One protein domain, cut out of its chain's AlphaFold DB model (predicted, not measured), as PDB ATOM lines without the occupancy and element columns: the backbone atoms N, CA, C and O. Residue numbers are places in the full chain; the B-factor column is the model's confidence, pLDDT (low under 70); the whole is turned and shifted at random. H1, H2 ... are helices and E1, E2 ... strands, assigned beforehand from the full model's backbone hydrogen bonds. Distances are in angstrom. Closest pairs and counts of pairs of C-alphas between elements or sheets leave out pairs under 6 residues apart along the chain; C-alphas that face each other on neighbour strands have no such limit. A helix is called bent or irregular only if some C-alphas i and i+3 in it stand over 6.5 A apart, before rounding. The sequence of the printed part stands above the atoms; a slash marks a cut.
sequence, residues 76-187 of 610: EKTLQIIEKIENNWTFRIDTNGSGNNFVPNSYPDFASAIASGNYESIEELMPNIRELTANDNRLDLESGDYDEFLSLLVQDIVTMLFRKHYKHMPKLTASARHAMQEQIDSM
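AT A GLANCE: This is residues 76 to 187 of the 610 residues of an uncharacterized protein of Candidatus Saccharibacteria bacterium (UniProt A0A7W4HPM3). A long kinked helix, H5, and the helix after it, H6, meet in a corner like a V, and a small two-stranded hairpin sits between them, with E2 beside H5 and E1 beside H6. H1 crosses H5 and reaches the beginning of H6, while the short helices H2, H3 and H4 lie loosely round the earlier part of H5, of which H2 alone touches it. The printed part has 112 residues with six named helices and two named strands, in the order H1 E1 E2 H2 H3 H4 H5 H6; the sheet, order E1 - E2, is antiparallel, and the class is mostly helix. It is compact, with a radius of gyration of the C-alphas of 14.9 A and spans of 44 by 36 by 22 A.

HOW THE PARTS SIT: H1, residues 76 to 88, has a tight link to E1, residues 89 to 91. E1 and E2, residues 102 to 104, form an antiparallel hairpin at 147 degrees, with N 90 and O 103 2.9 A apart and N 103 and O 90 3.0 A apart, both within hydrogen-bond range. H2, residues 107 to 115, touches H5, residues 146 to 168, at a steep tilt of 50 degrees, opposite ways; H5 touches H2 with residues 147 to 151 alone, and the closest C-alphas, of Ile 114 and Asp 147, are 6.1 A apart. H3, residues 120 to 123, is close to but not clearly touching H2, the closest C-alphas being those of Ala 113 and Ser 121, 7.3 A. H4, residues 129 to 133, and H5 are near each other, with 5 pairs of C-alphas within 10 A. H5 has a kink of 52 degrees near residue 162 and is irregular, C-alphas 164 and 167 being 8.4 A apart. Residues 82 to 85 of H1 touch H5, closest at the C-alphas of Ile 85 and Val 158, 7.1 A; the lines are about perpendicular, only just, at 73 degrees. H1 and H6, residues 170 to 186, touch only at their ends, closest at the C-alphas of Glu 86 and Leu 172, 5.6 A. The closest C-alphas of E2 and H5, Phe 102 and Gln 155, are 6.1 A apart; those of E1 and H6, Phe 91 and Ala 176, 5.0 A. H2 and H6 are apart. Every O i to N i+4 pair is within hydrogen-bond range in H1, H2, H4 and H6, against 17 of 19 in H5; H3 is too short for such a pair.

IN THESE COORDINATES: H1 begins at C-alpha 76, (-53.669, -23.658, -27.166), and measures 18.2 A from first to last C-alpha. E1, E2, H2, H3 and H4 are shorter. H5 measures 31.4 A from C-alpha 146, (-30.698, -6.923, -39.149), to C-alpha 168. H6 measures 24.0 A and ends at C-alpha 186, (-21.639, -12.114, -5.868).

THE WHOLE: The C-alphas farthest apart, of Asn 135 and Asp 185, are 45.2 A from each other. The printed part has no cut, and the link from H4 to H5, residues 134 to 145, is long. The mean pLDDT of the printed part is 71.4; residues 94 to 100 and 106 to 152 are under 70.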
ATOM      1  N   GLU A  76     -54.599 -22.551 -26.949       78.25
ATOM      2  CA  GLU A  76     -53.669 -23.658 -27.166       78.25
ATOM      3  C   GLU A  76     -52.356 -23.219 -27.842       78.25
ATOM      4  O   GLU A  76     -51.302 -23.784 -27.552       78.25
ATOM      5  N   LYS A  77     -52.381 -22.179 -28.688       78.00
ATOM      6  CA  LYS A  77     -51.182 -21.662 -29.361       78.00
ATOM      7  C   LYS A  77     -50.319 -20.858 -28.388       78.00
ATOM      8  O   LYS A  77     -49.111 -21.075 -28.343       78.00
ATOM      9  N   THR A  78     -50.919 -19.992 -27.571       74.50
ATOM     10  CA  THR A  78     -50.207 -19.278 -26.498       74.50
ATOM     11  C   THR A  78     -49.580 -20.258 -25.502       74.50
ATOM     12  O   THR A  78     -48.417 -20.093 -25.139       74.50
ATOM     13  N   LEU A  79     -50.281 -21.336 -25.125       79.75
ATOM     14  CA  LEU A  79     -49.721 -22.388 -24.265       79.75
ATOM     15  C   LEU A  79     -48.533 -23.122 -24.910       79.75
ATOM     16  O   LEU A  79     -47.523 -23.331 -24.241       79.75
ATOM     17  N   GLN A  80     -48.601 -23.457 -26.203       77.50
ATOM     18  CA  GLN A  80     -47.478 -24.071 -26.930       77.50
ATOM     19  C   GLN A  80     -46.255 -23.141 -27.024       77.50
ATOM     20  O   GLN A  80     -45.119 -23.605 -26.920       77.50
ATOM     21  N   ILE A  81     -46.464 -21.830 -27.190       77.56
ATOM     22  CA  ILE A  81     -45.387 -20.824 -27.168       77.56
ATOM     23  C   ILE A  81     -44.751 -20.755 -25.773       77.56
ATOM     24  O   ILE A  81     -43.528 -20.796 -25.650       77.56
ATOM     25  N   ILE A  82     -45.570 -20.721 -24.719       82.12
ATOM     26  CA  ILE A  82     -45.116 -20.713 -23.322       82.12
ATOM     27  C   ILE A  82     -44.301 -21.971 -22.995       82.12
ATOM     28  O   ILE A  82     -43.207 -21.854 -22.446       82.12
ATOM     29  N   GLU A  83     -44.770 -23.162 -23.382       82.69
ATOM     30  CA  GLU A  83     -44.041 -24.419 -23.173       82.69
ATOM     31  C   GLU A  83     -42.709 -24.448 -23.945       82.69
ATOM     32  O   GLU A  83     -41.700 -24.938 -23.431       82.69
ATOM     33  N   LYS A  84     -42.656 -23.876 -25.155       80.81
ATOM     34  CA  LYS A  84     -41.396 -23.725 -25.899       80.81
ATOM     35  C   LYS A  84     -40.427 -22.762 -25.214       80.81
ATOM     36  O   LYS A  84     -39.233 -23.058 -25.198       80.81
ATOM     37  N   ILE A  85     -40.904 -21.666 -24.627       82.50
ATOM     38  CA  ILE A  85     -40.064 -20.726 -23.871       82.50
ATOM     39  C   ILE A  85     -39.503 -21.405 -22.608       82.50
ATOM     40  O   ILE A  85     -38.287 -21.515 -22.459       82.50
ATOM     41  N   GLU A  86     -40.379 -21.966 -21.773       85.19
ATOM     42  CA  GLU A  86     -40.085 -22.669 -20.509       85.19
ATOM     43  C   GLU A  86     -39.071 -23.826 -20.637       85.19
ATOM     44  O   GLU A  86     -38.375 -24.158 -19.678       85.19
ATOM     45  N   ASN A  87     -38.983 -24.474 -21.804       83.69
ATOM     46  CA  ASN A  87     -38.042 -25.577 -22.035       83.69
ATOM     47  C   ASN A  87     -36.740 -25.161 -22.745       83.69
ATOM     48  O   ASN A  87     -35.721 -25.830 -22.567       83.69
ATOM     49  N   ASN A  88     -36.750 -24.091 -23.551       82.75
ATOM     50  CA  ASN A  88     -35.633 -23.749 -24.446       82.75
ATOM     51  C   ASN A  88     -34.901 -22.447 -24.089       82.75
ATOM     52  O   ASN A  88     -33.948 -22.108 -24.785       82.75
ATOM     53  N   TRP A  89     -35.288 -21.744 -23.023       85.75
ATOM     54  CA  TRP A  89     -34.627 -20.519 -22.563       85.75
ATOM     55  C   TRP A  89     -34.159 -20.628 -21.103       85.75
ATOM     56  O   TRP A  89     -34.672 -21.431 -20.324       85.75
ATOM     57  N   THR A  90     -33.170 -19.808 -20.748       87.69
ATOM     58  CA  THR A  90     -32.609 -19.627 -19.400       87.69
ATOM     59  C   THR A  90     -32.558 -18.126 -19.110       87.69
ATOM     60  O   THR A  90     -32.182 -17.346 -19.988       87.69
ATOM     61  N   PHE A  91     -32.890 -17.716 -17.884       87.69
ATOM     62  CA  PHE A  91     -32.670 -16.340 -17.427       87.69
ATOM     63  C   PHE A  91     -31.238 -16.198 -16.904       87.69
ATOM     64  O   PHE A  91     -30.771 -17.044 -16.138       87.69
ATOM     65  N   ARG A  92     -30.542 -15.134 -17.303       84.25
ATOM     66  CA  ARG A  92     -29.183 -14.788 -16.876       84.25
ATOM     67  C   ARG A  92     -29.073 -13.290 -16.627       84.25
ATOM     68  O   ARG A  92     -29.844 -12.500 -17.161       84.25
ATOM     69  N   ILE A  93     -28.073 -12.901 -15.853       75.81
ATOM     70  CA  ILE A  93     -27.646 -11.508 -15.738       75.81
ATOM     71  C   ILE A  93     -26.359 -11.412 -16.551       75.81
ATOM     72  O   ILE A  93     -25.399 -12.134 -16.283       75.81
ATOM     73  N   ASP A  94     -26.404 -10.660 -17.652       66.56
ATOM     74  CA  ASP A  94     -25.341 -10.701 -18.653       66.56
ATOM     75  C   ASP A  94     -24.054 -10.063 -18.120       66.56
ATOM     76  O   ASP A  94     -24.035  -8.921 -17.663       66.56
ATOM     77  N   THR A  95     -22.959 -10.817 -18.207       51.78
ATOM     78  CA  THR A  95     -21.634 -10.382 -17.770       51.78
ATOM     79  C   THR A  95     -20.869  -9.602 -18.844       51.78
ATOM     80  O   THR A  95     -19.794  -9.092 -18.530       51.78
ATOM     81  N   ASN A  96     -21.402  -9.476 -20.074       43.22
ATOM     82  CA  ASN A  96     -20.800  -8.714 -21.180       43.22
ATOM     83  C   ASN A  96     -21.814  -7.898 -22.024       43.22
ATOM     84  O   ASN A  96     -21.803  -7.957 -23.253       43.22
ATOM     85  N   GLY A  97     -22.625  -7.057 -21.375       40.56
ATOM     86  CA  GLY A  97     -23.100  -5.796 -21.972       40.56
ATOM     87  C   GLY A  97     -24.149  -5.840 -23.097       40.56
ATOM     88  O   GLY A  97     -24.435  -4.788 -23.660       40.56
ATOM     89  N   SER A  98     -24.760  -6.985 -23.417       44.94
ATOM     90  CA  SER A  98     -25.802  -7.094 -24.462       44.94
ATOM     91  C   SER A  98     -27.221  -6.717 -24.001       44.94
ATOM     92  O   SER A  98     -28.164  -6.748 -24.789       44.94
ATOM     93  N   GLY A  99     -27.393  -6.354 -22.725       51.16
ATOM     94  CA  GLY A  99     -28.616  -5.750 -22.175       51.16
ATOM     95  C   GLY A  99     -29.818  -6.682 -21.959       51.16
ATOM     96  O   GLY A  99     -30.767  -6.274 -21.300       51.16
ATOM     97  N   ASN A 100     -29.788  -7.925 -22.454       66.44
ATOM     98  CA  ASN A 100     -30.942  -8.830 -22.425       66.44
ATOM     99  C   ASN A 100     -30.750 -10.051 -21.517       66.44
ATOM    100  O   ASN A 100     -29.814 -10.835 -21.669       66.44
ATOM    101  N   ASN A 101     -31.709 -10.270 -20.614       78.88
ATOM    102  CA  ASN A 101     -31.632 -11.312 -19.586       78.88
ATOM    103  C   ASN A 101     -32.065 -12.717 -20.037       78.88
ATOM    104  O   ASN A 101     -31.819 -13.690 -19.326       78.88
ATOM    105  N   PHE A 102     -32.696 -12.867 -21.204       81.19
ATOM    106  CA  PHE A 102     -33.141 -14.171 -21.711       81.19
ATOM    107  C   PHE A 102     -32.184 -14.709 -22.771       81.19
ATOM    108  O   PHE A 102     -31.971 -14.079 -23.807       81.19
ATOM    109  N   VAL A 103     -31.637 -15.902 -22.524       78.06
ATOM    110  CA  VAL A 103     -30.668 -16.568 -23.406       78.06
ATOM    111  C   VAL A 103     -31.209 -17.943 -23.825       78.06
ATOM    112  O   VAL A 103     -31.615 -18.717 -22.952       78.06
ATOM    113  N   PRO A 104     -31.214 -18.291 -25.127       74.88
ATOM    114  CA  PRO A 104     -31.662 -19.601 -25.587       74.88
ATOM    115  C   PRO A 104     -30.655 -20.701 -25.214       74.88
ATOM    116  O   PRO A 104     -29.438 -20.540 -25.336       74.88
ATOM    117  N   ASN A 105     -31.175 -21.854 -24.792       74.12
ATOM    118  CA  ASN A 105     -30.407 -22.987 -24.267       74.12
ATOM    119  C   ASN A 105     -29.470 -23.605 -25.320       74.12
ATOM    120  O   ASN A 105     -28.395 -24.093 -24.969       74.12
ATOM    121  N   SER A 106     -29.831 -23.521 -26.604       68.44
ATOM    122  CA  SER A 106     -28.935 -23.775 -27.732       68.44
ATOM    123  C   SER A 106     -28.733 -22.514 -28.581       68.44
ATOM    124  O   SER A 106     -29.216 -22.385 -29.704       68.44
ATOM    125  N   TYR A 107     -27.930 -21.588 -28.047       54.00
ATOM    126  CA  TYR A 107     -27.433 -20.407 -28.766       54.00
ATOM    127  C   TYR A 107     -26.963 -20.691 -30.213       54.00
ATOM    128  O   TYR A 107     -27.311 -19.902 -31.091       54.00
ATOM    129  N   PRO A 108     -26.259 -21.809 -30.521       52.53
ATOM    130  CA  PRO A 108     -25.899 -22.136 -31.899       52.53
ATOM    131  C   PRO A 108     -27.101 -22.316 -32.829       52.53
ATOM    132  O   PRO A 108     -27.024 -21.875 -33.970       52.53
ATOM    133  N   ASP A 109     -28.201 -22.919 -32.371       55.38
ATOM    134  CA  ASP A 109     -29.364 -23.201 -33.221       55.38
ATOM    135  C   ASP A 109     -30.166 -21.926 -33.493       55.38
ATOM    136  O   ASP A 109     -30.565 -21.682 -34.629       55.38
ATOM    137  N   PHE A 110     -30.360 -21.081 -32.474       56.91
ATOM    138  CA  PHE A 110     -31.103 -19.824 -32.615       56.91
ATOM    139  C   PHE A 110     -30.328 -18.791 -33.448       56.91
ATOM    140  O   PHE A 110     -30.872 -18.243 -34.406       56.91
ATOM    141  N   ALA A 111     -29.035 -18.595 -33.164       54.72
ATOM    142  CA  ALA A 111     -28.187 -17.710 -33.963       54.72
ATOM    143  C   ALA A 111     -27.995 -18.238 -35.398       54.72
ATOM    144  O   ALA A 111     -27.997 -17.449 -36.338       54.72
ATOM    145  N   SER A 112     -27.907 -19.562 -35.602       57.19
ATOM    146  CA  SER A 112     -27.882 -20.135 -36.958       57.19
ATOM    147  C   SER A 112     -29.230 -20.025 -37.668       57.19
ATOM    148  O   SER A 112     -29.241 -19.880 -38.884       57.19
ATOM    149  N   ALA A 113     -30.364 -20.080 -36.963       59.47
ATOM    150  CA  ALA A 113     -31.683 -19.872 -37.564       59.47
ATOM    151  C   ALA A 113     -31.829 -18.436 -38.090       59.47
ATOM    152  O   ALA A 113     -32.249 -18.259 -39.233       59.47
ATOM    153  N   ILE A 114     -31.388 -17.441 -37.312       58.94
ATOM    154  CA  ILE A 114     -31.283 -16.040 -37.746       58.94
ATOM    155  C   ILE A 114     -30.336 -15.930 -38.958       58.94
ATOM    156  O   ILE A 114     -30.795 -15.641 -40.062       58.94
ATOM    157  N   ALA A 115     -29.058 -16.291 -38.798       57.78
ATOM    158  CA  ALA A 115     -28.013 -16.099 -39.812       57.78
ATOM    159  C   ALA A 115     -28.136 -16.996 -41.070       57.78
ATOM    160  O   ALA A 115     -27.362 -16.853 -42.018       57.78
ATOM    161  N   SER A 116     -29.086 -17.939 -41.101       56.72
ATOM    162  CA  SER A 116     -29.448 -18.716 -42.302       56.72
ATOM    163  C   SER A 116     -30.773 -18.281 -42.942       56.72
ATOM    164  O   SER A 116     -31.187 -18.873 -43.940       56.72
ATOM    165  N   GLY A 117     -31.448 -17.269 -42.386       55.12
ATOM    166  CA  GLY A 117     -32.773 -16.826 -42.827       55.12
ATOM    167  C   GLY A 117     -33.892 -17.840 -42.557       55.12
ATOM    168  O   GLY A 117     -34.960 -17.768 -43.174       55.12
ATOM    169  N   ASN A 118     -33.668 -18.808 -41.664       59.28
ATOM    170  CA  ASN A 118     -34.642 -19.836 -41.315       59.28
ATOM    171  C   ASN A 118     -35.580 -19.354 -40.197       59.28
ATOM    172  O   ASN A 118     -35.513 -19.798 -39.050       59.28
ATOM    173  N   TYR A 119     -36.474 -18.431 -40.550       60.22
ATOM    174  CA  TYR A 119     -37.375 -17.776 -39.600       60.22
ATOM    175  C   TYR A 119     -38.478 -18.674 -39.013       60.22
ATOM    176  O   TYR A 119     -39.235 -18.179 -38.186       60.22
ATOM    177  N   GLU A 120     -38.583 -19.963 -39.371       63.34
ATOM    178  CA  GLU A 120     -39.663 -20.848 -38.886       63.34
ATOM    179  C   GLU A 120     -39.736 -20.873 -37.347       63.34
ATOM    180  O   GLU A 120     -40.775 -20.551 -36.775       63.34
ATOM    181  N   SER A 121     -38.609 -21.113 -36.666       60.50
ATOM    182  CA  SER A 121     -38.512 -21.109 -35.193       60.50
ATOM    183  C   SER A 121     -38.848 -19.758 -34.540       60.50
ATOM    184  O   SER A 121     -39.126 -19.698 -33.345       60.50
ATOM    185  N   ILE A 122     -38.789 -18.665 -35.306       62.22
ATOM    186  CA  ILE A 122     -39.041 -17.295 -34.840       62.22
ATOM    187  C   ILE A 122     -40.495 -16.897 -35.120       62.22
ATOM    188  O   ILE A 122     -41.118 -16.249 -34.287       62.22
ATOM    189  N   GLU A 123     -41.077 -17.346 -36.232       65.25
ATOM    190  CA  GLU A 123     -42.503 -17.202 -36.553       65.25
ATOM    191  C   GLU A 123     -43.412 -18.028 -35.642       65.25
ATOM    192  O   GLU A 123     -44.577 -17.675 -35.446       65.25
ATOM    193  N   GLU A 124     -42.888 -19.099 -35.048       65.75
ATOM    194  CA  GLU A 124     -43.569 -19.805 -33.968       65.75
ATOM    195  C   GLU A 124     -43.672 -18.958 -32.688       65.75
ATOM    196  O   GLU A 124     -44.706 -19.017 -32.027       65.75
ATOM    197  N   LEU A 125     -42.650 -18.153 -32.357       64.38
ATOM    198  CA  LEU A 125     -42.644 -17.260 -31.186       64.38
ATOM    199  C   LEU A 125     -43.380 -15.935 -31.454       64.38
ATOM    200  O   LEU A 125     -44.159 -15.485 -30.617       64.38
ATOM    201  N   MET A 126     -43.172 -15.331 -32.629       64.50
ATOM    202  CA  MET A 126     -43.930 -14.179 -33.119       64.50
ATOM    203  C   MET A 126     -44.517 -14.451 -34.512       64.50
ATOM    204  O   MET A 126     -43.888 -14.135 -35.532       64.50
ATOM    205  N   PRO A 127     -45.758 -14.966 -34.590       60.72
ATOM    206  CA  PRO A 127     -46.479 -15.005 -35.854       60.72
ATOM    207  C   PRO A 127     -46.579 -13.594 -36.447       60.72
ATOM    208  O   PRO A 127     -46.847 -12.626 -35.735       60.72
ATOM    209  N   ASN A 128     -46.396 -13.502 -37.766       59.41
ATOM    210  CA  ASN A 128     -46.362 -12.272 -38.567       59.41
ATOM    211  C   ASN A 128     -45.047 -11.459 -38.509       59.41
ATOM    212  O   ASN A 128     -45.032 -10.337 -39.015       59.41
ATOM    213  N   ILE A 129     -43.922 -11.990 -37.994       62.75
ATOM    214  CA  ILE A 129     -42.640 -11.247 -38.016       62.75
ATOM    215  C   ILE A 129     -42.242 -10.769 -39.421       62.75
ATOM    216  O   ILE A 129     -41.854  -9.614 -39.568       62.75
ATOM    217  N   ARG A 130     -42.442 -11.587 -40.469       59.50
ATOM    218  CA  ARG A 130     -42.162 -11.199 -41.867       59.50
ATOM    219  C   ARG A 130     -43.037 -10.042 -42.370       59.50
ATOM    220  O   ARG A 130     -42.619  -9.315 -43.262       59.50
ATOM    221  N   GLU A 131     -44.243  -9.860 -41.824       62.34
ATOM    222  CA  GLU A 131     -45.103  -8.711 -42.148       62.34
ATOM    223  C   GLU A 131     -44.670  -7.462 -41.366       62.34
ATOM    224  O   GLU A 131     -44.724  -6.350 -41.891       62.34
ATOM    225  N   LEU A 132     -44.198  -7.634 -40.129       56.62
ATOM    226  CA  LEU A 132     -43.681  -6.544 -39.302       56.62
ATOM    227  C   LEU A 132     -42.351  -5.998 -39.848       56.62
ATOM    228  O   LEU A 132     -42.197  -4.779 -39.910       56.62
ATOM    229  N   THR A 133     -41.427  -6.859 -40.297       56.94
ATOM    230  CA  THR A 133     -40.140  -6.428 -40.873       56.94
ATOM    231  C   THR A 133     -40.302  -5.802 -42.257       56.94
ATOM    232  O   THR A 133     -39.788  -4.712 -42.491       56.94
ATOM    233  N   ALA A 134     -41.109  -6.396 -43.145       58.16
ATOM    234  CA  ALA A 134     -41.332  -5.889 -44.508       58.16
ATOM    235  C   ALA A 134     -42.032  -4.509 -44.594       58.16
ATOM    236  O   ALA A 134     -42.211  -3.984 -45.694       58.16
ATOM    237  N   ASN A 135     -42.445  -3.926 -43.462       55.31
ATOM    238  CA  ASN A 135     -43.090  -2.613 -43.373       55.31
ATOM    239  C   ASN A 135     -42.223  -1.516 -42.707       55.31
ATOM    240  O   ASN A 135     -42.703  -0.386 -42.590       55.31
ATOM    241  N   ASP A 136     -40.983  -1.798 -42.283       54.00
ATOM    242  CA  ASP A 136     -40.040  -0.768 -41.814       54.00
ATOM    243  C   ASP A 136     -38.768  -0.760 -42.675       54.00
ATOM    244  O   ASP A 136     -37.972  -1.693 -42.663       54.00
ATOM    245  N   ASN A 137     -38.553   0.343 -43.398       52.47
ATOM    246  CA  ASN A 137     -37.427   0.550 -44.314       52.47
ATOM    247  C   ASN A 137     -36.039   0.561 -43.629       52.47
ATOM    248  O   ASN A 137     -35.039   0.806 -44.300       52.47
ATOM    249  N   ARG A 138     -35.968   0.388 -42.305       49.84
ATOM    250  CA  ARG A 138     -34.725   0.189 -41.541       49.84
ATOM    251  C   ARG A 138     -34.335  -1.281 -41.413       49.84
ATOM    252  O   ARG A 138     -33.207  -1.564 -41.038       49.84
ATOM    253  N   LEU A 139     -35.267  -2.192 -41.682       52.12
ATOM    254  CA  LEU A 139     -35.117  -3.634 -41.510       52.12
ATOM    255  C   LEU A 139     -34.815  -4.281 -42.864       52.12
ATOM    256  O   LEU A 139     -35.528  -5.166 -43.335       52.12
ATOM    257  N   ASP A 140     -33.767  -3.766 -43.508       52.94
ATOM    258  CA  ASP A 140     -33.298  -4.256 -44.799       52.94
ATOM    259  C   ASP A 140     -32.549  -5.581 -44.608       52.94
ATOM    260  O   ASP A 140     -31.587  -5.656 -43.841       52.94
ATOM    261  N   LEU A 141     -32.988  -6.615 -45.326       50.50
ATOM    262  CA  LEU A 141     -32.442  -7.975 -45.269       50.50
ATOM    263  C   LEU A 141     -30.990  -8.067 -45.775       50.50
ATOM    264  O   LEU A 141     -30.337  -9.082 -45.548       50.50
ATOM    265  N   GLU A 142     -30.480  -7.037 -46.461       47.62
ATOM    266  CA  GLU A 142     -29.075  -6.948 -46.886       47.62
ATOM    267  C   GLU A 142     -28.181  -6.170 -45.885       47.62
ATOM    268  O   GLU A 142     -26.987  -5.993 -46.134       47.62
ATOM    269  N   SER A 143     -28.721  -5.708 -44.746       53.69
ATOM    270  CA  SER A 143     -27.959  -4.988 -43.711       53.69
ATOM    271  C   SER A 143     -27.399  -5.924 -42.628       53.69
ATOM    272  O   SER A 143     -28.093  -6.817 -42.147       53.69
ATOM    273  N   GLY A 144     -26.142  -5.716 -42.212       54.31
ATOM    274  CA  GLY A 144     -25.495  -6.541 -41.174       54.31
ATOM    275  C   GLY A 144     -26.120  -6.407 -39.777       54.31
ATOM    276  O   GLY A 144     -25.990  -7.314 -38.962       54.31
ATOM    277  N   ASP A 145     -26.839  -5.310 -39.536       57.78
ATOM    278  CA  ASP A 145     -27.458  -4.968 -38.250       57.78
ATOM    279  C   ASP A 145     -28.839  -5.654 -38.064       57.78
ATOM    280  O   ASP A 145     -29.440  -5.608 -36.987       57.78
ATOM    281  N   TYR A 146     -29.368  -6.294 -39.119       62.16
ATOM    282  CA  TYR A 146     -30.698  -6.923 -39.149       62.16
ATOM    283  C   TYR A 146     -30.813  -8.127 -38.199       62.16
ATOM    284  O   TYR A 146     -31.814  -8.278 -37.494       62.16
ATOM    285  N   ASP A 147     -29.773  -8.961 -38.149       63.16
ATOM    286  CA  ASP A 147     -29.727 -10.164 -37.309       63.16
ATOM    287  C   ASP A 147     -29.682  -9.812 -35.810       63.16
ATOM    288  O   ASP A 147     -30.329 -10.466 -34.988       63.16
ATOM    289  N   GLU A 148     -28.980  -8.729 -35.460       63.03
ATOM    290  CA  GLU A 148     -28.940  -8.177 -34.103       63.03
ATOM    291  C   GLU A 148     -30.318  -7.636 -33.694       63.03
ATOM    292  O   GLU A 148     -30.857  -8.037 -32.658       63.03
ATOM    293  N   PHE A 149     -30.952  -6.825 -34.551       65.88
ATOM    294  CA  PHE A 149     -32.311  -6.324 -34.319       65.88
ATOM    295  C   PHE A 149     -33.330  -7.457 -34.095       65.88
ATOM    296  O   PHE A 149     -34.181  -7.357 -33.206       65.88
ATOM    297  N   LEU A 150     -33.248  -8.548 -34.868       67.25
ATOM    298  CA  LEU A 150     -34.122  -9.709 -34.681       67.25
ATOM    299  C   LEU A 150     -33.889 -10.420 -33.343       67.25
ATOM    300  O   LEU A 150     -34.865 -10.849 -32.722       67.25
ATOM    301  N   SER A 151     -32.640 -10.529 -32.879       68.06
ATOM    302  CA  SER A 151     -32.344 -11.101 -31.559       68.06
ATOM    303  C   SER A 151     -32.984 -10.272 -30.444       68.06
ATOM    304  O   SER A 151     -33.721 -10.825 -29.624       68.06
ATOM    305  N   LEU A 152     -32.777  -8.947 -30.464       69.19
ATOM    306  CA  LEU A 152     -33.366  -8.020 -29.490       69.19
ATOM    307  C   LEU A 152     -34.898  -8.153 -29.453       69.19
ATOM    308  O   LEU A 152     -35.481  -8.349 -28.388       69.19
ATOM    309  N   LEU A 153     -35.546  -8.140 -30.622       71.06
ATOM    310  CA  LEU A 153     -37.005  -8.199 -30.733       71.06
ATOM    311  C   LEU A 153     -37.601  -9.517 -30.208       71.06
ATOM    312  O   LEU A 153     -38.692  -9.509 -29.640       71.06
ATOM    313  N   VAL A 154     -36.913 -10.655 -30.358       73.19
ATOM    314  CA  VAL A 154     -37.379 -11.921 -29.762       73.19
ATOM    315  C   VAL A 154     -37.157 -11.934 -28.247       73.19
ATOM    316  O   VAL A 154     -38.018 -12.427 -27.518       73.19
ATOM    317  N   GLN A 155     -36.060 -11.354 -27.754       74.50
ATOM    318  CA  GLN A 155     -35.790 -11.241 -26.317       74.50
ATOM    319  C   GLN A 155     -36.809 -10.323 -25.608       74.50
ATOM    320  O   GLN A 155     -37.302 -10.690 -24.538       74.50
ATOM    321  N   ASP A 156     -37.242  -9.224 -26.238       73.62
ATOM    322  CA  ASP A 156     -38.373  -8.391 -25.782       73.62
ATOM    323  C   ASP A 156     -39.676  -9.204 -25.646       73.62
ATOM    324  O   ASP A 156     -40.430  -9.062 -24.679       73.62
ATOM    325  N   ILE A 157     -39.958 -10.085 -26.609       74.94
ATOM    326  CA  ILE A 157     -41.193 -10.882 -26.650       74.94
ATOM    327  C   ILE A 157     -41.173 -11.996 -25.605       74.94
ATOM    328  O   ILE A 157     -42.179 -12.207 -24.924       74.94
ATOM    329  N   VAL A 158     -40.033 -12.671 -25.426       80.19
ATOM    330  CA  VAL A 158     -39.828 -13.634 -24.333       80.19
ATOM    331  C   VAL A 158     -39.996 -12.938 -22.982       80.19
ATOM    332  O   VAL A 158     -40.722 -13.452 -22.133       80.19
ATOM    333  N   THR A 159     -39.432 -11.736 -22.816       82.19
ATOM    334  CA  THR A 159     -39.605 -10.908 -21.611       82.19
ATOM    335  C   THR A 159     -41.080 -10.585 -21.366       82.19
ATOM    336  O   THR A 159     -41.605 -10.882 -20.296       82.19
ATOM    337  N   MET A 160     -41.795 -10.047 -22.358       80.81
ATOM    338  CA  MET A 160     -43.220  -9.710 -22.242       80.81
ATOM    339  C   MET A 160     -44.088 -10.930 -21.889       80.81
ATOM    340  O   MET A 160     -44.963 -10.843 -21.023       80.81
ATOM    341  N   LEU A 161     -43.854 -12.072 -22.545       82.81
ATOM    342  CA  LEU A 161     -44.589 -13.312 -22.287       82.81
ATOM    343  C   LEU A 161     -44.274 -13.877 -20.899       82.81
ATOM    344  O   LEU A 161     -45.196 -14.311 -20.211       82.81
ATOM    345  N   PHE A 162     -43.018 -13.821 -20.452       85.44
ATOM    346  CA  PHE A 162     -42.636 -14.204 -19.095       85.44
ATOM    347  C   PHE A 162     -43.296 -13.290 -18.055       85.44
ATOM    348  O   PHE A 162     -44.032 -13.789 -17.205       85.44
ATOM    349  N   ARG A 163     -43.155 -11.959 -18.173       84.38
ATOM    350  CA  ARG A 163     -43.768 -10.985 -17.247       84.38
ATOM    351  C   ARG A 163     -45.285 -11.178 -17.102       84.38
ATOM    352  O   ARG A 163     -45.793 -11.042 -15.995       84.38
ATOM    353  N   LYS A 164     -46.007 -11.553 -18.173       84.38
ATOM    354  CA  LYS A 164     -47.459 -11.834 -18.118       84.38
ATOM    355  C   LYS A 164     -47.820 -13.263 -17.674       84.38
ATOM    356  O   LYS A 164     -48.876 -13.452 -17.072       84.38
ATOM    357  N   HIS A 165     -47.000 -14.273 -17.977       87.69
ATOM    358  CA  HIS A 165     -47.388 -15.690 -17.877       87.69
ATOM    359  C   HIS A 165     -46.429 -16.593 -17.077       87.69
ATOM    360  O   HIS A 165     -46.548 -17.817 -17.150       87.69
ATOM    361  N   TYR A 166     -45.534 -16.034 -16.254       89.56
ATOM    362  CA  TYR A 166     -44.552 -16.787 -15.450       89.56
ATOM    363  C   TYR A 166     -45.139 -17.911 -14.571       89.56
ATOM    364  O   TYR A 166     -44.473 -18.916 -14.329       89.56
ATOM    365  N   LYS A 167     -46.409 -17.800 -14.152       89.88
ATOM    366  CA  LYS A 167     -47.152 -18.849 -13.419       89.88
ATOM    367  C   LYS A 167     -47.266 -20.168 -14.209       89.88
ATOM    368  O   LYS A 167     -47.446 -21.223 -13.608       89.88
ATOM    369  N   HIS A 168     -47.086 -20.121 -15.532       89.19
ATOM    370  CA  HIS A 168     -46.981 -21.278 -16.430       89.19
ATOM    371  C   HIS A 168     -45.531 -21.600 -16.864       89.19
ATOM    372  O   HIS A 168     -45.327 -22.551 -17.613       89.19
ATOM    373  N   MET A 169     -44.532 -20.844 -16.391       91.62
ATOM    374  CA  MET A 169     -43.096 -21.022 -16.672       91.62
ATOM    375  C   MET A 169     -42.280 -21.250 -15.373       91.62
ATOM    376  O   MET A 169     -41.440 -20.418 -14.999       91.62
ATOM    377  N   PRO A 170     -42.541 -22.326 -14.603       92.31
ATOM    378  CA  PRO A 170     -41.913 -22.529 -13.297       92.31
ATOM    379  C   PRO A 170     -40.389 -22.737 -13.343       92.31
ATOM    380  O   PRO A 170     -39.709 -22.271 -12.425       92.31
ATOM    381  N   LYS A 171     -39.822 -23.384 -14.373       91.69
ATOM    382  CA  LYS A 171     -38.361 -23.537 -14.520       91.69
ATOM    383  C   LYS A 171     -37.708 -22.206 -14.854       91.69
ATOM    384  O   LYS A 171     -36.699 -21.876 -14.237       91.69
ATOM    385  N   LEU A 172     -38.274 -21.436 -15.786       89.38
ATOM    386  CA  LEU A 172     -37.725 -20.129 -16.144       89.38
ATOM    387  C   LEU A 172     -37.825 -19.150 -14.965       89.38
ATOM    388  O   LEU A 172     -36.882 -18.410 -14.701       89.38
ATOM    389  N   THR A 173     -38.896 -19.236 -14.168       93.50
ATOM    390  CA  THR A 173     -39.018 -18.478 -12.911       93.50
ATOM    391  C   THR A 173     -37.974 -18.909 -11.874       93.50
ATOM    392  O   THR A 173     -37.377 -18.062 -11.213       93.50
ATOM    393  N   ALA A 174     -37.702 -20.210 -11.734       93.44
ATOM    394  CA  ALA A 174     -36.640 -20.701 -10.851       93.44
ATOM    395  C   ALA A 174     -35.235 -20.287 -11.334       93.44
ATOM    396  O   ALA A 174     -34.400 -19.909 -10.515       93.44
ATOM    397  N   SER A 175     -34.995 -20.289 -12.650       92.25
ATOM    398  CA  SER A 175     -33.771 -19.770 -13.275       92.25
ATOM    399  C   SER A 175     -33.586 -18.279 -13.001       92.25
ATOM    400  O   SER A 175     -32.476 -17.860 -12.687       92.25
ATOM    401  N   ALA A 176     -34.659 -17.488 -13.092       91.88
ATOM    402  CA  ALA A 176     -34.621 -16.056 -12.820       91.88
ATOM    403  C   ALA A 176     -34.290 -15.772 -11.350       91.88
ATOM    404  O   ALA A 176     -33.344 -15.039 -11.071       91.88
ATOM    405  N   ARG A 177     -34.978 -16.438 -10.411       94.50
ATOM    406  CA  ARG A 177     -34.670 -16.332  -8.974       94.50
ATOM    407  C   ARG A 177     -33.228 -16.734  -8.647       94.50
ATOM    408  O   ARG A 177     -32.579 -16.040  -7.873       94.50
ATOM    409  N   HIS A 178     -32.720 -17.819  -9.242       92.88
ATOM    410  CA  HIS A 178     -31.330 -18.247  -9.040       92.88
ATOM    411  C   HIS A 178     -30.343 -17.186  -9.527       92.88
ATOM    412  O   HIS A 178     -29.447 -16.819  -8.780       92.88
ATOM    413  N   ALA A 179     -30.518 -16.667 -10.746       90.06
ATOM    414  CA  ALA A 179     -29.620 -15.667 -11.316       90.06
ATOM    415  C   ALA A 179     -29.641 -14.336 -10.539       90.06
ATOM    416  O   ALA A 179     -28.585 -13.748 -10.322       90.06
ATOM    417  N   MET A 180     -30.817 -13.886 -10.084       90.94
ATOM    418  CA  MET A 180     -30.948 -12.701  -9.224       90.94
ATOM    419  C   MET A 180     -30.208 -12.887  -7.897       90.94
ATOM    420  O   MET A 180     -29.398 -12.038  -7.529       90.94
ATOM    421  N   GLN A 181     -30.436 -14.009  -7.203       91.00
ATOM    422  CA  GLN A 181     -29.755 -14.306  -5.941       91.00
ATOM    423  C   GLN A 181     -28.238 -14.444  -6.136       91.00
ATOM    424  O   GLN A 181     -27.474 -13.860  -5.380       91.00
ATOM    425  N   GLU A 182     -27.799 -15.153  -7.178       88.88
ATOM    426  CA  GLU A 182     -26.385 -15.358  -7.509       88.88
ATOM    427  C   GLU A 182     -25.663 -14.032  -7.801       88.88
ATOM    428  O   GLU A 182     -24.564 -13.818  -7.293       88.88
ATOM    429  N   GLN A 183     -26.293 -13.096  -8.525       86.81
ATOM    430  CA  GLN A 183     -25.748 -11.745  -8.710       86.81
ATOM    431  C   GLN A 183     -25.677 -10.989  -7.375       86.81
ATOM    432  O   GLN A 183     -24.613 -10.477  -7.033       86.81
ATOM    433  N   ILE A 184     -26.768 -10.955  -6.598       87.25
ATOM    434  CA  ILE A 184     -26.849 -10.246  -5.307       87.25
ATOM    435  C   ILE A 184     -25.812 -10.772  -4.298       87.25
ATOM    436  O   ILE A 184     -25.202  -9.963  -3.592       87.25
ATOM    437  N   ASP A 185     -25.584 -12.087  -4.268       85.06
ATOM    438  CA  ASP A 185     -24.587 -12.766  -3.431       85.06
ATOM    439  C   ASP A 185     -23.149 -12.546  -3.943       85.06
ATOM    440  O   ASP A 185     -22.209 -12.519  -3.148       85.06
ATOM    441  N   SER A 186     -22.955 -12.377  -5.259       80.50
ATOM    442  CA  SER A 186     -21.639 -12.114  -5.868       80.50
ATOM    443  C   SER A 186     -21.169 -10.657  -5.740       80.50
ATOM    444  O   SER A 186     -19.974 -10.376  -5.851       80.50
ATOM    445  N   MET A 187     -22.096  -9.721  -5.513       78.06
ATOM    446  CA  MET A 187     -21.778  -8.313  -5.299       78.06
ATOM    447  C   MET A 187     -21.122  -8.132  -3.924       78.06
ATOM    448  O   MET A 187     -21.749  -8.282  -2.876       78.06
TER     449      MET A 187